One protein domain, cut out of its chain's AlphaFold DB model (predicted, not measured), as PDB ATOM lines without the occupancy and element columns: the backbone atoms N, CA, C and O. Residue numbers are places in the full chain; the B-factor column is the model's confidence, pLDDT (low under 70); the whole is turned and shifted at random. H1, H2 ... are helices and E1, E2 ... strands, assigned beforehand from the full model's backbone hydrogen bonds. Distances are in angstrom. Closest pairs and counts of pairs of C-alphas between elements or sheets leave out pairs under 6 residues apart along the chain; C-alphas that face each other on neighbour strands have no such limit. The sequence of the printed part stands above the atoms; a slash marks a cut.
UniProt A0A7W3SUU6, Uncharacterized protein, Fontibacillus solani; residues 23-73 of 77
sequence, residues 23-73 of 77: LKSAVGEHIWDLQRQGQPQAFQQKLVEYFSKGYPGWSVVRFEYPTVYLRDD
ATOM      1  N   LEU A  23     162.082 255.005 221.223       87.56
ATOM      2  CA  LEU A  23     162.397 253.607 220.958       87.56
ATOM      3  C   LEU A  23     163.905 253.391 221.094       87.56
ATOM      4  O   LEU A  23     164.705 254.114 220.501       87.56
ATOM      5  N   LYS A  24     164.287 252.368 221.857       90.25
ATOM      6  CA  LYS A  24     165.670 251.899 221.959       90.25
ATOM      7  C   LYS A  24     165.888 250.780 220.946       90.25
ATOM      8  O   LYS A  24     165.152 249.798 220.953       90.25
ATOM      9  N   SER A  25     166.903 250.921 220.106       91.00
ATOM     10  CA  SER A  25     167.335 249.903 219.147       91.00
ATOM     11  C   SER A  25     168.854 249.746 219.189       91.00
ATOM     12  O   SER A  25     169.548 250.504 219.859       91.00
ATOM     13  N   ALA A  26     169.377 248.775 218.452       91.06
ATOM     14  CA  ALA A  26     170.800 248.627 218.180       91.06
ATOM     15  C   ALA A  26     171.038 248.520 216.668       91.06
ATOM     16  O   ALA A  26     170.110 248.285 215.887       91.06
ATOM     17  N   VAL A  27     172.294 248.698 216.271       91.94
ATOM     18  CA  VAL A  27     172.794 248.408 214.924       91.94
ATOM     19  C   VAL A  27     173.954 247.428 215.008       91.94
ATOM     20  O   VAL A  27     174.557 247.270 216.067       91.94
ATOM     21  N   GLY A  28     174.257 246.759 213.897       92.25
ATOM     22  CA  GLY A  28     175.366 245.810 213.846       92.25
ATOM     23  C   GLY A  28     176.726 246.467 214.109       92.25
ATOM     24  O   GLY A  28     176.934 247.639 213.790       92.25
ATOM     25  N   GLU A  29     177.673 245.676 214.618       92.56
ATOM     26  CA  GLU A  29     179.038 246.118 214.952       92.56
ATOM     27  C   GLU A  29     179.763 246.808 213.790       92.56
ATOM     28  O   GLU A  29     180.457 247.796 214.004       92.56
ATOM     29  N   HIS A  30     179.530 246.368 212.552       93.19
ATOM     30  CA  HIS A  30     180.120 246.983 211.359       93.19
ATOM     31  C   HIS A  30     179.718 248.457 211.161       93.19
ATOM     32  O   HIS A  30     180.451 249.218 210.535       93.19
ATOM     33  N   ILE A  31     178.556 248.879 211.681       92.75
ATOM     34  CA  ILE A  31     178.143 250.288 211.669       92.75
ATOM     35  C   ILE A  31     178.868 251.023 212.797       92.75
ATOM     36  O   ILE A  31     179.433 252.086 212.561       92.75
ATOM     37  N   TRP A  32     178.939 250.438 213.996       92.88
ATOM     38  CA  TRP A  32     179.699 251.000 215.119       92.88
ATOM     39  C   TRP A  32     181.196 251.159 214.829       92.88
ATOM     40  O   TRP A  32     181.814 252.106 215.320       92.88
ATOM     41  N   ASP A  33     181.771 250.309 213.981       94.88
ATOM     42  CA  ASP A  33     183.157 250.440 213.535       94.88
ATOM     43  C   ASP A  33     183.436 251.764 212.825       94.88
ATOM     44  O   ASP A  33     184.516 252.320 213.005       94.88
ATOM     45  N   LEU A  34     182.468 252.339 212.104       93.25
ATOM     46  CA  LEU A  34     182.632 253.660 211.486       93.25
ATOM     47  C   LEU A  34     182.856 254.740 212.549       93.25
ATOM     48  O   LEU A  34     183.717 255.606 212.393       93.25
ATOM     49  N   GLN A  35     182.131 254.655 213.665       90.56
ATOM     50  CA  GLN A  35     182.324 255.558 214.795       90.56
ATOM     51  C   GLN A  35     183.695 255.334 215.453       90.56
ATOM     52  O   GLN A  35     184.395 256.304 215.743       90.56
ATOM     53  N   ARG A  36     184.110 254.073 215.648       91.12
ATOM     54  CA  ARG A  36     185.416 253.715 216.240       91.12
ATOM     55  C   ARG A  36     186.605 254.134 215.373       91.12
ATOM     56  O   ARG A  36     187.629 254.542 215.905       91.12
ATOM     57  N   GLN A  37     186.455 254.084 214.053       94.38
ATOM     58  CA  GLN A  37     187.467 254.502 213.077       94.38
ATOM     59  C   GLN A  37     187.547 256.027 212.901       94.38
ATOM     60  O   GLN A  37     188.293 256.505 212.050       94.38
ATOM     61  N   GLY A  38     186.776 256.805 213.671       93.56
ATOM     62  CA  GLY A  38     186.777 258.261 213.563       93.56
ATOM     63  C   GLY A  38     186.067 258.778 212.311       93.56
ATOM     64  O   GLY A  38     186.387 259.865 211.838       93.56
ATOM     65  N   GLN A  39     185.086 258.034 211.785       93.19
ATOM     66  CA  GLN A  39     184.254 258.421 210.641       93.19
ATOM     67  C   GLN A  39     182.811 258.769 211.077       93.19
ATOM     68  O   GLN A  39     181.852 258.127 210.636       93.19
ATOM     69  N   PRO A  40     182.603 259.797 211.927       88.25
ATOM     70  CA  PRO A  40     181.293 260.088 212.512       88.25
ATOM     71  C   PRO A  40     180.239 260.491 211.472       88.25
ATOM     72  O   PRO A  40     179.060 260.191 211.647       88.25
ATOM     73  N   GLN A  41     180.635 261.134 210.367       90.81
ATOM     74  CA  GLN A  41     179.706 261.470 209.281       90.81
ATOM     75  C   GLN A  41     179.213 260.217 208.547       90.81
ATOM     76  O   GLN A  41     178.011 260.074 208.322       90.81
ATOM     77  N   ALA A  42     180.117 259.281 208.236       92.81
ATOM     78  CA  ALA A  42     179.759 258.008 207.613       92.81
ATOM     79  C   ALA A  42     178.870 257.167 208.541       92.81
ATOM     80  O   ALA A  42     177.889 256.573 208.093       92.81
ATOM     81  N   PHE A  43     179.165 257.173 209.847       92.31
ATOM     82  CA  PHE A  43     178.339 256.534 210.868       92.31
ATOM     83  C   PHE A  43     176.912 257.094 210.888       92.31
ATOM     84  O   PHE A  43     175.952 256.332 210.810       92.31
ATOM     85  N   GLN A  44     176.756 258.421 210.923       89.62
ATOM     86  CA  GLN A  44     175.439 259.068 210.916       89.62
ATOM     87  C   GLN A  44     174.647 258.761 209.647       89.62
ATOM     88  O   GLN A  44     173.475 258.399 209.732       89.62
ATOM     89  N   GLN A  45     175.284 258.856 208.478       92.25
ATOM     90  CA  GLN A  45     174.647 258.517 207.205       92.25
ATOM     91  C   GLN A  45     174.175 257.060 207.193       92.25
ATOM     92  O   GLN A  45     173.041 256.784 206.799       92.25
ATOM     93  N   LYS A  46     175.006 256.133 207.687       93.44
ATOM     94  CA  LYS A  46     174.647 254.716 207.777       93.44
ATOM     95  C   LYS A  46     173.544 254.437 208.787       93.44
ATOM     96  O   LYS A  46     172.674 253.627 208.485       93.44
ATOM     97  N   LEU A  47     173.531 255.108 209.938       91.81
ATOM     98  CA  LEU A  47     172.431 255.006 210.899       91.81
ATOM     99  C   LEU A  47     171.109 255.454 210.275       91.81
ATOM    100  O   LEU A  47     170.119 254.729 210.360       91.81
ATOM    101  N   VAL A  48     171.095 256.618 209.623       89.62
ATOM    102  CA  VAL A  48     169.889 257.136 208.965       89.62
ATOM    103  C   VAL A  48     169.425 256.175 207.873       89.62
ATOM    104  O   VAL A  48     168.254 255.811 207.860       89.62
ATOM    105  N   GLU A  49     170.322 255.695 207.008       92.12
ATOM    106  CA  GLU A  49     169.993 254.704 205.971       92.12
ATOM    107  C   GLU A  49     169.423 253.406 206.565       92.12
ATOM    108  O   GLU A  49     168.423 252.884 206.069       92.12
ATOM    109  N   TYR A  50     170.045 252.885 207.626       93.00
ATOM    110  CA  TYR A  50     169.632 251.653 208.294       93.00
ATOM    111  C   TYR A  50     168.223 251.782 208.881       93.00
ATOM    112  O   TYR A  50     167.345 250.967 208.594       93.00
ATOM    113  N   PHE A  51     167.981 252.840 209.660       91.62
ATOM    114  CA  PHE A  51     166.691 253.045 210.312       91.62
ATOM    115  C   PHE A  51     165.604 253.505 209.345       91.62
ATOM    116  O   PHE A  51     164.460 253.115 209.528       91.62
ATOM    117  N   SER A  52     165.933 254.209 208.260       89.25
ATOM    118  CA  SER A  52     164.937 254.584 207.243       89.25
ATOM    119  C   SER A  52     164.307 253.367 206.555       89.25
ATOM    120  O   SER A  52     163.162 253.438 206.119       89.25
ATOM    121  N   LYS A  53     165.033 252.240 206.472       90.31
ATOM    122  CA  LYS A  53     164.535 250.986 205.881       90.31
ATOM    123  C   LYS A  53     163.579 250.230 206.808       90.31
ATOM    124  O   LYS A  53     162.580 249.700 206.336       90.31
ATOM    125  N   GLY A  54     163.893 250.157 208.103       88.50
ATOM    126  CA  GLY A  54     163.095 249.405 209.087       88.50
ATOM    127  C   GLY A  54     162.037 250.234 209.823       88.50
ATOM    128  O   GLY A  54     161.045 249.688 210.297       88.50
ATOM    129  N   TYR A  55     162.241 251.548 209.910       88.75
ATOM    130  CA  TYR A  55     161.468 252.483 210.726       88.75
ATOM    131  C   TYR A  55     161.141 253.763 209.934       88.75
ATOM    132  O   TYR A  55     161.624 254.852 210.259       88.75
ATOM    133  N   PRO A  56     160.306 253.674 208.883       88.06
ATOM    134  CA  PRO A  56     159.881 254.854 208.136       88.06
ATOM    135  C   PRO A  56     159.102 255.822 209.042       88.06
ATOM    136  O   PRO A  56     158.181 255.424 209.759       88.06
ATOM    137  N   GLY A  57     159.468 257.105 209.003       86.00
ATOM    138  CA  GLY A  57     158.880 258.150 209.854       86.00
ATOM    139  C   GLY A  57     159.507 258.276 211.246       86.00
ATOM    140  O   GLY A  57     159.003 259.040 212.066       86.00
ATOM    141  N   TRP A  58     160.601 257.560 211.511       89.00
ATOM    142  CA  TRP A  58     161.387 257.705 212.733       89.00
ATOM    143  C   TRP A  58     162.690 258.453 212.468       89.00
ATOM    144  O   TRP A  58     163.301 258.301 211.410       89.00
ATOM    145  N   SER A  59     163.153 259.199 213.470       89.19
ATOM    146  CA  SER A  59     164.438 259.902 213.440       89.19
ATOM    147  C   SER A  59     165.357 259.453 214.562       89.19
ATOM    148  O   SER A  59     164.930 259.272 215.703       89.19
ATOM    149  N   VAL A  60     166.648 259.334 214.250       89.31
ATOM    150  CA  VAL A  60     167.704 259.115 215.245       89.31
ATOM    151  C   VAL A  60     167.930 260.412 216.016       89.31
ATOM    152  O   VAL A  60     168.301 261.422 215.426       89.31
ATOM    153  N   VAL A  61     167.723 260.382 217.334       88.19
ATOM    154  CA  VAL A  61     167.881 261.564 218.205       88.19
ATOM    155  C   VAL A  61     169.105 261.480 219.114       88.19
ATOM    156  O   VAL A  61     169.652 262.504 219.509       88.19
ATOM    157  N   ARG A  62     169.559 260.264 219.437       85.31
ATOM    158  CA  ARG A  62     170.765 260.014 220.237       85.31
ATOM    159  C   ARG A  62     171.321 258.632 219.918       85.31
ATOM    160  O   ARG A  62     170.583 257.721 219.556       85.31
ATOM    161  N   PHE A  63     172.618 258.461 220.121       87.25
ATOM    162  CA  PHE A  63     173.270 257.159 220.146       87.25
ATOM    163  C   PHE A  63     174.254 257.107 221.320       87.25
ATOM    164  O   PHE A  63     174.887 258.102 221.662       87.25
ATOM    165  N   GLU A  64     174.347 255.949 221.957       88.06
ATOM    166  CA  GLU A  64     175.261 255.637 223.053       88.06
ATOM    167  C   GLU A  64     175.537 254.141 222.988       88.06
ATOM    168  O   GLU A  64     174.625 253.356 223.218       88.06
ATOM    169  N   TYR A  65     176.759 253.747 222.628       85.25
ATOM    170  CA  TYR A  65     177.088 252.346 222.360       85.25
ATOM    171  C   TYR A  65     176.617 251.409 223.494       85.25
ATOM    172  O   TYR A  65     176.957 251.664 224.651       85.25
ATOM    173  N   PRO A  66     175.870 250.320 223.201       89.44
ATOM    174  CA  PRO A  66     175.437 249.828 221.880       89.44
ATOM    175  C   PRO A  66     174.024 250.292 221.445       89.44
ATOM    176  O   PRO A  66     173.475 249.795 220.463       89.44
ATOM    177  N   THR A  67     173.416 251.228 222.172       89.31
ATOM    178  CA  THR A  67     172.031 251.692 222.007       89.31
ATOM    179  C   THR A  67     171.909 252.898 221.067       89.31
ATOM    180  O   THR A  67     172.652 253.874 221.144       89.31
ATOM    181  N   VAL A  68     170.892 252.878 220.212       89.94
ATOM    182  CA  VAL A  68     170.435 254.004 219.394       89.94
ATOM    183  C   VAL A  68     169.007 254.352 219.801       89.94
ATOM    184  O   VAL A  68     168.156 253.473 219.932       89.94
ATOM    185  N   TYR A  69     168.749 255.639 220.006       89.19
ATOM    186  CA  TYR A  69     167.455 256.171 220.410       89.19
ATOM    187  C   TYR A  69     166.759 256.794 219.203       89.19
ATOM    188  O   TYR A  69     167.305 257.692 218.550       89.19
ATOM    189  N   LEU A  70     165.543 256.330 218.934       88.75
ATOM    190  CA  LEU A  70     164.697 256.795 217.845       88.75
ATOM    191  C   LEU A  70     163.470 257.514 218.405       88.75
ATOM    192  O   LEU A  70     162.874 257.068 219.387       88.75
ATOM    193  N   ARG A  71     163.063 258.595 217.745       88.00
ATOM    194  CA  ARG A  71     161.795 259.285 217.983       88.00
ATOM    195  C   ARG A  71     160.861 259.035 216.809       88.00
ATOM    196  O   ARG A  71     161.289 259.143 215.663       88.00
ATOM    197  N   ASP A  72     159.600 258.742 217.096       86.88
ATOM    198  CA  ASP A  72     158.562 258.668 216.073       86.88
ATOM    199  C   ASP A  72     158.096 260.086 215.709       86.88
ATOM    200  O   ASP A  72     157.390 260.738 216.480       86.88
ATOM    201  N   ASP A  73     158.500 260.586 214.539       84.00
ATOM    202  CA  ASP A  73     158.086 261.911 214.061       84.00
ATOM    203  C   ASP A  73     156.664 261.917 213.484       84.00
ATOM    204  O   ASP A  73     156.137 262.983 213.157       84.00
TER     205      ASP A  73
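Overview. This is residues 23 to 73 of the 77 residues of an uncharacterized protein of Fontibacillus solani (UniProt A0A7W3SUU6). A long helix, H2, grazes a small antiparallel sheet in order E1, E3, E2, and the short helix H1 folds back on H2, off the sheet. The 51 printed residues run E1, H1, H2, E2, E3, mixed in class. The whole is compact, with radius of gyration of the C-alphas 10.2 A, yet elongated, 30 by 17 by 15 A.

Along the chain. E1, residues 23 to 25, begins at C-alpha 23 (162.397, 253.607, 220.958). H1 is residues 29 to 36; H2, residues 40 to 54, spans 21.4 A. E2, residues 58 to 64, spans 17.4 A; E3, residues 67 to 72, spans 16.3 A and ends at C-alpha 72 (158.562, 258.668, 216.073).

Arrangement. Edge strand E1 is antiparallel to E3, N 25 and O 68 being 2.8 A apart. E3 and E2 form a hairpin, N 69 and O 62 being 2.8 A apart. H2 only grazes the sheet with residues 44 to 52; its closest C-alphas to E2 are Val 48 and Val 60, 6.9 A. H1 and H2, a helical hairpin, touch at Leu 34 and Phe 43, closest C-alphas 5.2 A, with a shallow tilt of 29 degrees, opposite ways. E1, H1 H2, E2 make a split strand-helix-strand unit, two strands running the same way with E3 between them, its crossover right-handed. O i to N i+4 pairs within hydrogen-bond range are 2 of 4 in H1 and 10 of 11 in H2.

Size, cuts and confidence. The C-alphas of Gln 37 and Asp 73, 30.3 A, are farthest apart. The printed part has no cut, its four links are tight, and no printed residue is under 70 in pLDDT.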